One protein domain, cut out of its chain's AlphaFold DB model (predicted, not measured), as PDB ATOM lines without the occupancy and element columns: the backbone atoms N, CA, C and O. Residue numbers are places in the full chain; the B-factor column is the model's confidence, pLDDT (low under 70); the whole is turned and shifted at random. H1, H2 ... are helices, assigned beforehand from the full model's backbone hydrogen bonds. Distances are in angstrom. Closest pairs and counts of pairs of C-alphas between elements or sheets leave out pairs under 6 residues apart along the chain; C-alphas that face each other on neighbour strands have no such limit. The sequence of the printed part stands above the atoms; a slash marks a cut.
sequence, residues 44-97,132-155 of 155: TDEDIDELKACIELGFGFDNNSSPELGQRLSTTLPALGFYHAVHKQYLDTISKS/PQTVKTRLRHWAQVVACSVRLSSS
ATOM      1  N   THR A  44     154.875 137.854 141.782       85.38
ATOM      2  CA  THR A  44     155.595 138.997 141.194       85.38
ATOM      3  C   THR A  44     156.988 139.165 141.812       85.38
ATOM      4  O   THR A  44     157.277 138.562 142.840       85.38
ATOM      5  N   ASP A  45     157.850 139.994 141.201       84.62
ATOM      6  CA  ASP A  45     159.202 140.270 141.724       84.62
ATOM      7  C   ASP A  45     159.166 140.811 143.169       84.62
ATOM      8  O   ASP A  45     159.901 140.325 144.023       84.62
ATOM      9  N   GLU A  46     158.259 141.751 143.473       86.31
ATOM     10  CA  GLU A  46     158.114 142.303 144.832       86.31
ATOM     11  C   GLU A  46     157.668 141.223 145.830       86.31
ATOM     12  O   GLU A  46     158.143 141.217 146.956       86.31
ATOM     13  N   ASP A  47     156.813 140.268 145.434       87.38
ATOM     14  CA  ASP A  47     156.380 139.192 146.343       87.38
ATOM     15  C   ASP A  47     157.553 138.262 146.722       87.38
ATOM     16  O   ASP A  47     157.566 137.679 147.807       87.38
ATOM     17  N   ILE A  48     158.547 138.117 145.838       89.00
ATOM     18  CA  ILE A  48     159.773 137.353 146.108       89.00
ATOM     19  C   ILE A  48     160.701 138.134 147.034       89.00
ATOM     20  O   ILE A  48     161.310 137.541 147.923       89.00
ATOM     21  N   ASP A  49     160.818 139.445 146.840       88.50
ATOM     22  CA  ASP A  49     161.638 140.293 147.703       88.50
ATOM     23  C   ASP A  49     161.019 140.452 149.102       88.50
ATOM     24  O   ASP A  49     161.746 140.403 150.091       88.50
ATOM     25  N   GLU A  50     159.688 140.515 149.216       90.00
ATOM     26  CA  GLU A  50     158.961 140.455 150.492       90.00
ATOM     27  C   GLU A  50     159.237 139.126 151.222       90.00
ATOM     28  O   GLU A  50     159.600 139.132 152.399       90.00
ATOM     29  N   LEU A  51     159.157 137.987 150.521       89.12
ATOM     30  CA  LEU A  51     159.499 136.679 151.092       89.12
ATOM     31  C   LEU A  51     160.962 136.624 151.570       89.12
ATOM     32  O   LEU A  51     161.231 136.125 152.663       89.12
ATOM     33  N   LYS A  52     161.908 137.145 150.777       88.75
ATOM     34  CA  LYS A  52     163.327 137.233 151.161       88.75
ATOM     35  C   LYS A  52     163.534 138.078 152.406       88.75
ATOM     36  O   LYS A  52     164.265 137.648 153.288       88.75
ATOM     37  N   ALA A  53     162.897 139.242 152.471       89.44
ATOM     38  CA  ALA A  53     162.995 140.132 153.619       89.44
ATOM     39  C   ALA A  53     162.430 139.469 154.883       89.44
ATOM     40  O   ALA A  53     163.021 139.592 155.952       89.44
ATOM     41  N   CYS A  54     161.329 138.713 154.769       89.75
ATOM     42  CA  CYS A  54     160.811 137.934 155.892       89.75
ATOM     43  C   CYS A  54     161.832 136.894 156.380       89.75
ATOM     44  O   CYS A  54     162.087 136.786 157.576       89.75
ATOM     45  N   ILE A  55     162.448 136.164 155.454       85.94
ATOM     46  CA  ILE A  55     163.493 135.188 155.771       85.94
ATOM     47  C   ILE A  55     164.702 135.864 156.443       85.94
ATOM     48  O   ILE A  55     165.197 135.379 157.454       85.94
ATOM     49  N   GLU A  56     165.175 136.984 155.897       87.44
ATOM     50  CA  GLU A  56     166.328 137.735 156.409       87.44
ATOM     51  C   GLU A  56     166.080 138.308 157.808       87.44
ATOM     52  O   GLU A  56     166.994 138.361 158.626       87.44
ATOM     53  N   LEU A  57     164.827 138.657 158.121       90.12
ATOM     54  CA  LEU A  57     164.426 139.072 159.465       90.12
ATOM     55  C   LEU A  57     164.350 137.903 160.466       90.12
ATOM     56  O   LEU A  57     164.106 138.126 161.649       90.12
ATOM     57  N   GLY A  58     164.557 136.663 160.011       84.94
ATOM     58  CA  GLY A  58     164.551 135.460 160.841       84.94
ATOM     59  C   GLY A  58     163.185 134.781 160.965       84.94
ATOM     60  O   GLY A  58     163.009 133.942 161.846       84.94
ATOM     61  N   PHE A  59     162.205 135.113 160.115       85.38
ATOM     62  CA  PHE A  59     160.952 134.355 160.082       85.38
ATOM     63  C   PHE A  59     161.167 132.991 159.409       85.38
ATOM     64  O   PHE A  59     161.586 132.918 158.253       85.38
ATOM     65  N   GLY A  60     160.838 131.918 160.130       82.31
ATOM     66  CA  GLY A  60     160.785 130.549 159.609       82.31
ATOM     67  C   GLY A  60     159.415 130.203 159.020       82.31
ATOM     68  O   GLY A  60     158.391 130.760 159.421       82.31
ATOM     69  N   PHE A  61     159.393 129.266 158.070       81.75
ATOM     70  CA  PHE A  61     158.182 128.829 157.362       81.75
ATOM     71  C   PHE A  61     158.061 127.304 157.346       81.75
ATOM     72  O   PHE A  61     157.819 126.685 156.313       81.75
ATOM     73  N   ASP A  62     158.281 126.682 158.492       72.44
ATOM     74  CA  ASP A  62     158.451 125.238 158.574       72.44
ATOM     75  C   ASP A  62     157.110 124.520 158.352       72.44
ATOM     76  O   ASP A  62     156.059 124.937 158.852       72.44
ATOM     77  N   ASN A  63     157.146 123.389 157.642       63.00
ATOM     78  CA  ASN A  63     155.960 122.589 157.307       63.00
ATOM     79  C   ASN A  63     155.271 121.950 158.533       63.00
ATOM     80  O   ASN A  63     154.206 121.356 158.390       63.00
ATOM     81  N   ASN A  64     155.870 122.064 159.722       58.50
ATOM     82  CA  ASN A  64     155.320 121.570 160.988       58.50
ATOM     83  C   ASN A  64     154.270 122.530 161.575       58.50
ATOM     84  O   ASN A  64     153.585 122.200 162.543       58.50
ATOM     85  N   SER A  65     154.138 123.718 160.983       63.38
ATOM     86  CA  SER A  65     153.069 124.665 161.273       63.38
ATOM     87  C   SER A  65     151.719 124.062 160.881       63.38
ATOM     88  O   SER A  65     151.605 123.435 159.828       63.38
ATOM     89  N   SER A  66     150.678 124.280 161.693       67.75
ATOM     90  CA  SER A  66     149.314 123.830 161.374       67.75
ATOM     91  C   SER A  66     148.943 124.167 159.914       67.75
ATOM     92  O   SER A  66     149.204 125.293 159.470       67.75
ATOM     93  N   PRO A  67     148.309 123.244 159.163       69.38
ATOM     94  CA  PRO A  67     147.933 123.466 157.762       69.38
ATOM     95  C   PRO A  67     147.049 124.710 157.568       69.38
ATOM     96  O   PRO A  67     147.081 125.342 156.511       69.38
ATOM     97  N   GLU A  68     146.315 125.116 158.606       73.81
ATOM     98  CA  GLU A  68     145.525 126.347 158.623       73.81
ATOM     99  C   GLU A  68     146.402 127.613 158.600       73.81
ATOM    100  O   GLU A  68     146.115 128.567 157.871       73.81
ATOM    101  N   LEU A  69     147.514 127.614 159.344       74.81
ATOM    102  CA  LEU A  69     148.473 128.720 159.349       74.81
ATOM    103  C   LEU A  69     149.183 128.821 158.000       74.81
ATOM    104  O   LEU A  69     149.286 129.917 157.455       74.81
ATOM    105  N   GLY A  70     149.585 127.690 157.414       76.50
ATOM    106  CA  GLY A  70     150.190 127.658 156.080       76.50
ATOM    107  C   GLY A  70     149.262 128.225 155.002       76.50
ATOM    108  O   GLY A  70     149.695 129.003 154.145       76.50
ATOM    109  N   GLN A  71     147.962 127.915 155.077       76.81
ATOM    110  CA  GLN A  71     146.975 128.476 154.157       76.81
ATOM    111  C   GLN A  71     146.817 129.990 154.347       76.81
ATOM    112  O   GLN A  71     146.858 130.725 153.361       76.81
ATOM    113  N   ARG A  72     146.696 130.479 155.589       81.50
ATOM    114  CA  ARG A  72     146.597 131.921 155.879       81.50
ATOM    115  C   ARG A  72     147.847 132.677 155.436       81.50
ATOM    116  O   ARG A  72     147.726 133.691 154.753       81.50
ATOM    117  N   LEU A  73     149.033 132.155 155.729       83.06
ATOM    118  CA  LEU A  73     150.297 132.760 155.310       83.06
ATOM    119  C   LEU A  73     150.436 132.778 153.788       83.06
ATOM    120  O   LEU A  73     150.847 133.793 153.241       83.06
ATOM    121  N   SER A  74     149.988 131.735 153.085       80.12
ATOM    122  CA  SER A  74     149.980 131.713 151.614       80.12
ATOM    123  C   SER A  74     149.049 132.767 150.997       80.12
ATOM    124  O   SER A  74     149.239 133.158 149.847       80.12
ATOM    125  N   THR A  75     148.040 133.249 151.738       79.31
ATOM    126  CA  THR A  75     147.212 134.388 151.295       79.31
ATOM    127  C   THR A  75     147.879 135.744 151.514       79.31
ATOM    128  O   THR A  75     147.573 136.686 150.785       79.31
ATOM    129  N   THR A  76     148.772 135.852 152.502       82.94
ATOM    130  CA  THR A  76     149.507 137.086 152.824       82.94
ATOM    131  C   THR A  76     150.812 137.196 152.040       82.94
ATOM    132  O   THR A  76     151.159 138.282 151.596       82.94
ATOM    133  N   LEU A  77     151.498 136.075 151.826       87.00
ATOM    134  CA  LEU A  77     152.762 135.952 151.109       87.00
ATOM    135  C   LEU A  77     152.557 135.040 149.887       87.00
ATOM    136  O   LEU A  77     152.706 133.821 149.989       87.00
ATOM    137  N   PRO A  78     152.230 135.596 148.706       85.75
ATOM    138  CA  PRO A  78     151.934 134.801 147.511       85.75
ATOM    139  C   PRO A  78     153.099 133.910 147.058       85.75
ATOM    140  O   PRO A  78     152.879 132.829 146.508       85.75
ATOM    141  N   ALA A  79     154.343 134.344 147.297       89.25
ATOM    142  CA  ALA A  79     155.553 133.591 146.967       89.25
ATOM    143  C   ALA A  79     155.803 132.393 147.903       89.25
ATOM    144  O   ALA A  79     156.579 131.500 147.559       89.25
ATOM    145  N   LEU A  80     155.125 132.325 149.055       88.00
ATOM    146  CA  LEU A  80     155.351 131.287 150.060       88.00
ATOM    147  C   LEU A  80     155.031 129.884 149.530       88.00
ATOM    148  O   LEU A  80     155.809 128.952 149.717       88.00
ATOM    149  N   GLY A  81     153.932 129.732 148.786       84.50
ATOM    150  CA  GLY A  81     153.586 128.446 148.168       84.50
ATOM    151  C   GLY A  81     154.642 127.968 147.163       84.50
ATOM    152  O   GLY A  81     154.893 126.771 147.039       84.50
ATOM    153  N   PHE A  82     155.304 128.902 146.475       84.25
ATOM    154  CA  PHE A  82     156.399 128.585 145.563       84.25
ATOM    155  C   PHE A  82     157.660 128.146 146.324       84.25
ATOM    156  O   PHE A  82     158.291 127.163 145.941       84.25
ATOM    157  N   TYR A  83     157.980 128.819 147.433       88.12
ATOM    158  CA  TYR A  83     159.057 128.419 148.337       88.12
ATOM    159  C   TYR A  83     158.866 127.006 148.880       88.12
ATOM    160  O   TYR A  83     159.768 126.193 148.722       88.12
ATOM    161  N   HIS A  84     157.693 126.667 149.422       85.81
ATOM    162  CA  HIS A  84     157.447 125.314 149.935       85.81
ATOM    163  C   HIS A  84     157.603 124.237 148.859       85.81
ATOM    164  O   HIS A  84     158.141 123.169 149.142       85.81
ATOM    165  N   ALA A  85     157.154 124.501 147.627       84.50
ATOM    166  CA  ALA A  85     157.307 123.557 146.525       84.50
ATOM    167  C   ALA A  85     158.789 123.285 146.221       84.50
ATOM    168  O   ALA A  85     159.200 122.126 146.166       84.50
ATOM    169  N   VAL A  86     159.596 124.343 146.090       83.94
ATOM    170  CA  VAL A  86     161.039 124.239 145.819       83.94
ATOM    171  C   VAL A  86     161.785 123.621 147.000       83.94
ATOM    172  O   VAL A  86     162.583 122.706 146.819       83.94
ATOM    173  N   HIS A  87     161.497 124.080 148.216       83.00
ATOM    174  CA  HIS A  87     162.143 123.616 149.435       83.00
ATOM    175  C   HIS A  87     161.857 122.132 149.691       83.00
ATOM    176  O   HIS A  87     162.767 121.367 149.996       83.00
ATOM    177  N   LYS A  88     160.617 121.680 149.462       82.25
ATOM    178  CA  LYS A  88     160.262 120.258 149.540       82.25
ATOM    179  C   LYS A  88     161.011 119.426 148.499       82.25
ATOM    180  O   LYS A  88     161.493 118.355 148.843       82.25
ATOM    181  N   GLN A  89     161.118 119.900 147.255       78.75
ATOM    182  CA  GLN A  89     161.896 119.206 146.221       78.75
ATOM    183  C   GLN A  89     163.376 119.108 146.602       78.75
ATOM    184  O   GLN A  89     163.970 118.050 146.448       78.75
ATOM    185  N   TYR A  90     163.953 120.179 147.146       79.69
ATOM    186  CA  TYR A  90     165.332 120.189 147.624       79.69
ATOM    187  C   TYR A  90     165.558 119.173 148.757       79.69
ATOM    188  O   TYR A  90     166.437 118.318 148.652       79.69
ATOM    189  N   LEU A  91     164.715 119.189 149.795       78.44
ATOM    190  CA  LEU A  91     164.791 118.226 150.899       78.44
ATOM    191  C   LEU A  91     164.588 116.778 150.432       78.44
ATOM    192  O   LEU A  91     165.298 115.885 150.897       78.44
ATOM    193  N   ASP A  92     163.663 116.539 149.497       77.06
ATOM    194  CA  ASP A  92     163.459 115.221 148.890       77.06
ATOM    195  C   ASP A  92     164.713 114.774 148.127       77.06
ATOM    196  O   ASP A  92     165.197 113.675 148.367       77.06
ATOM    197  N   THR A  93     165.333 115.634 147.307       74.06
ATOM    198  CA  THR A  93     166.577 115.290 146.588       74.06
ATOM    199  C   THR A  93     167.764 114.998 147.512       74.06
ATOM    200  O   THR A  93     168.554 114.096 147.225       74.06
ATOM    201  N   ILE A  94     167.881 115.699 148.645       67.88
ATOM    202  CA  ILE A  94     168.919 115.418 149.650       67.88
ATOM    203  C   ILE A  94     168.631 114.098 150.363       67.88
ATOM    204  O   ILE A  94     169.525 113.269 150.504       67.88
ATOM    205  N   SER A  95     167.378 113.857 150.748       62.56
ATOM    206  CA  SER A  95     166.973 112.612 151.417       62.56
ATOM    207  C   SER A  95     167.108 111.392 150.492       62.56
ATOM    208  O   SER A  95     167.496 110.307 150.930       62.56
ATOM    209  N   LYS A  96     166.859 111.574 149.188       52.66
ATOM    210  CA  LYS A  96     167.052 110.564 148.134       52.66
ATOM    211  C   LYS A  96     168.522 110.349 147.765       52.66
ATOM    212  O   LYS A  96     168.861 109.304 147.232       52.66
ATOM    213  N   SER A  97     169.417 111.289 148.074       47.22
ATOM    214  CA  SER A  97     170.863 111.071 147.898       47.22
ATOM    215  C   SER A  97     171.430 110.071 148.917       47.22
ATOM    216  O   SER A  97     172.456 109.453 148.657       47.22
ATOM    217  N   PRO A 132     157.122 133.752 125.494       81.12
ATOM    218  CA  PRO A 132     158.526 133.592 125.893       81.12
ATOM    219  C   PRO A 132     158.955 134.534 127.029       81.12
ATOM    220  O   PRO A 132     159.730 134.146 127.905       81.12
ATOM    221  N   GLN A 133     158.402 135.747 127.080       79.69
ATOM    222  CA  GLN A 133     158.683 136.710 128.141       79.69
ATOM    223  C   GLN A 133     158.129 136.262 129.500       79.69
ATOM    224  O   GLN A 133     158.783 136.452 130.524       79.69
ATOM    225  N   THR A 134     156.962 135.614 129.516       74.12
ATOM    226  CA  THR A 134     156.358 135.034 130.724       74.12
ATOM    227  C   THR A 134     157.160 133.837 131.226       74.12
ATOM    228  O   THR A 134     157.330 133.662 132.427       74.12
ATOM    229  N   VAL A 135     157.704 133.015 130.326       78.19
ATOM    230  CA  VAL A 135     158.573 131.895 130.721       78.19
ATOM    231  C   VAL A 135     159.871 132.416 131.343       78.19
ATOM    232  O   VAL A 135     160.280 131.936 132.398       78.19
ATOM    233  N   LYS A 136     160.484 133.452 130.753       80.94
ATOM    234  CA  LYS A 136     161.704 134.078 131.286       80.94
ATOM    235  C   LYS A 136     161.506 134.642 132.694       80.94
ATOM    236  O   LYS A 136     162.358 134.430 133.555       80.94
ATOM    237  N   THR A 137     160.402 135.350 132.943       80.12
ATOM    238  CA  THR A 137     160.118 135.896 134.280       80.12
ATOM    239  C   THR A 137     159.900 134.783 135.297       80.12
ATOM    240  O   THR A 137     160.519 134.808 136.357       80.12
ATOM    241  N   ARG A 138     159.129 133.748 134.946       77.62
ATOM    242  CA  ARG A 138     158.906 132.583 135.817       77.62
ATOM    243  C   ARG A 138     160.193 131.820 136.119       77.62
ATOM    244  O   ARG A 138     160.393 131.404 137.256       77.62
ATOM    245  N   LEU A 139     161.081 131.669 135.136       84.31
ATOM    246  CA  LEU A 139     162.383 131.029 135.329       84.31
ATOM    247  C   LEU A 139     163.293 131.860 136.243       84.31
ATOM    248  O   LEU A 139     163.947 131.313 137.127       84.31
ATOM    249  N   ARG A 140     163.298 133.188 136.076       84.81
ATOM    250  CA  ARG A 140     164.025 134.104 136.966       84.81
ATOM    251  C   ARG A 140     163.517 133.996 138.404       84.81
ATOM    252  O   ARG A 140     164.325 133.878 139.321       84.81
ATOM    253  N   HIS A 141     162.199 134.005 138.592       83.38
ATOM    254  CA  HIS A 141     161.557 133.818 139.896       83.38
ATOM    255  C   HIS A 141     161.920 132.475 140.518       83.38
ATOM    256  O   HIS A 141     162.272 132.419 141.695       83.38
ATOM    257  N   TRP A 142     161.917 131.410 139.711       84.88
ATOM    258  CA  TRP A 142     162.356 130.090 140.149       84.88
ATOM    259  C   TRP A 142     163.794 130.108 140.663       84.88
ATOM    260  O   TRP A 142     164.035 129.730 141.807       84.88
ATOM    261  N   ALA A 143     164.727 130.637 139.870       86.25
ATOM    262  CA  ALA A 143     166.136 130.706 140.247       86.25
ATOM    263  C   ALA A 143     166.361 131.510 141.540       86.25
ATOM    264  O   ALA A 143     167.153 131.111 142.393       86.25
ATOM    265  N   GLN A 144     165.638 132.620 141.720       84.19
ATOM    266  CA  GLN A 144     165.733 133.434 142.933       84.19
ATOM    267  C   GLN A 144     165.286 132.675 144.184       84.19
ATOM    268  O   GLN A 144     165.961 132.745 145.209       84.19
ATOM    269  N   VAL A 145     164.173 131.943 144.113       81.19
ATOM    270  CA  VAL A 145     163.672 131.188 145.267       81.19
ATOM    271  C   VAL A 145     164.552 129.975 145.569       81.19
ATOM    272  O   VAL A 145     164.803 129.694 146.738       81.19
ATOM    273  N   VAL A 146     165.091 129.306 144.543       81.31
ATOM    274  CA  VAL A 146     166.087 128.234 144.721       81.31
ATOM    275  C   VAL A 146     167.303 128.749 145.489       81.31
ATOM    276  O   VAL A 146     167.697 128.141 146.482       81.31
ATOM    277  N   ALA A 147     167.850 129.905 145.098       81.00
ATOM    278  CA  ALA A 147     168.981 130.510 145.799       81.00
ATOM    279  C   ALA A 147     168.659 130.819 147.274       81.00
ATOM    280  O   ALA A 147     169.502 130.616 148.144       81.00
ATOM    281  N   CYS A 148     167.438 131.271 147.575       71.56
ATOM    282  CA  CYS A 148     166.993 131.502 148.952       71.56
ATOM    283  C   CYS A 148     166.893 130.209 149.766       71.56
ATOM    284  O   CYS A 148     167.347 130.187 150.907       71.56
ATOM    285  N   SER A 149     166.338 129.145 149.181       73.25
ATOM    286  CA  SER A 149     166.206 127.850 149.857       73.25
ATOM    287  C   SER A 149     167.565 127.252 150.216       73.25
ATOM    288  O   SER A 149     167.722 126.756 151.324       73.25
ATOM    289  N   VAL A 150     168.551 127.315 149.312       73.12
ATOM    290  CA  VAL A 150     169.894 126.769 149.575       73.12
ATOM    291  C   VAL A 150     170.555 127.483 150.753       73.12
ATOM    292  O   VAL A 150     171.037 126.813 151.659       73.12
ATOM    293  N   ARG A 151     170.520 128.824 150.791       71.12
ATOM    294  CA  ARG A 151     171.115 129.594 151.899       71.12
ATOM    295  C   ARG A 151     170.488 129.271 153.251       71.12
ATOM    296  O   ARG A 151     171.199 129.257 154.243       71.12
ATOM    297  N   LEU A 152     169.176 129.039 153.291       62.03
ATOM    298  CA  LEU A 152     168.476 128.717 154.535       62.03
ATOM    299  C   LEU A 152     168.779 127.318 155.062       62.03
ATOM    300  O   LEU A 152     168.639 127.085 156.253       62.03
ATOM    301  N   SER A 153     169.180 126.392 154.193       57.31
ATOM    302  CA  SER A 153     169.607 125.050 154.595       57.31
ATOM    303  C   SER A 153     171.097 124.958 154.941       57.31
ATOM    304  O   SER A 153     171.548 123.896 155.357       57.31
ATOM    305  N   SER A 154     171.869 126.029 154.728       55.53
ATOM    306  CA  SER A 154     173.279 126.137 155.132       55.53
ATOM    307  C   SER A 154     173.481 126.743 156.524       55.53
ATOM    308  O   SER A 154     174.606 126.701 157.023       55.53
ATOM    309  N   SER A 155     172.438 127.352 157.093       49.19
ATOM    310  CA  SER A 155     172.428 127.936 158.441       49.19
ATOM    311  C   SER A 155     172.013 126.904 159.480       49.19
ATOM    312  O   SER A 155     172.553 126.982 160.604       49.19
TER     313      SER A 155
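AT A GLANCE: This is residues 44 to 97 and 132 to 155 of the 155 residues of an uncharacterized protein of Artemisia annua (UniProt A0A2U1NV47). The long helix H4 and the shorter H1 lie side by side, running the same way, and H3 crosses them steeply on one side of the pair. H2 is joined to the beginning of H3 by a tight link and lies away from H4, while residues 92 to 97 of H3 stick out at the other end. The printed part has 78 residues with four named helices, in the order H1, H2, H3, H4, and no named strand; the class is all helix. It is compact, with a radius of gyration of the C-alphas of 12.8 A and spans of 37 by 33 by 22 A.

IN THESE COORDINATES: H4, residues 132 to 153, is 31.9 A long, from C-alpha 132 at (158.526, 133.592, 125.893) to C-alpha 153 at (169.607, 125.050, 154.595). H1, residues 45 to 56, begins at C-alpha 45 at (159.202, 140.270, 141.724) and is 16.5 A long. H3, residues 80 to 97, measures 25.6 A, and H2, residues 67 to 76, measures 14.6 A.

HOW THE PARTS SIT: H4 touches H1 with residues 141 to 148 alone, at a shallow tilt of 1 degrees; their closest C-alphas, of Asp 45 and His 141, are 7.1 A apart. Residues 82 to 87 of H3 touch residues 145 to 149 of H4 at a steep tilt of 61 degrees, the same way; the closest C-alphas, of His 87 and Ser 149, are 5.9 A apart. H1 and H3 are close but not clearly touching, with the C-alphas of Leu 51 and Leu 80 6.9 A apart. H2 and H3 touch only at the corner, and only just, with 3 pairs of C-alphas within 8 A, the closest being Ser 74 and Leu 80 at 5.6 A. H2 is apart from H4 and from H1. In H1, H2, H3 and H4 every O i to N i+4 pair is within hydrogen-bond range.

THE WHOLE: The two C-alphas farthest apart, of Ser 66 and Pro 132, are 37.9 A apart. Residues 98 to 131 are not printed, and C-alphas 97 and 132 are 33.8 A apart across this cut. The link from H1 to H2 is short. Mean pLDDT of the printed part is 78.6, with residues 63 to 67, 94 to 97 and 152 to 155 under 70.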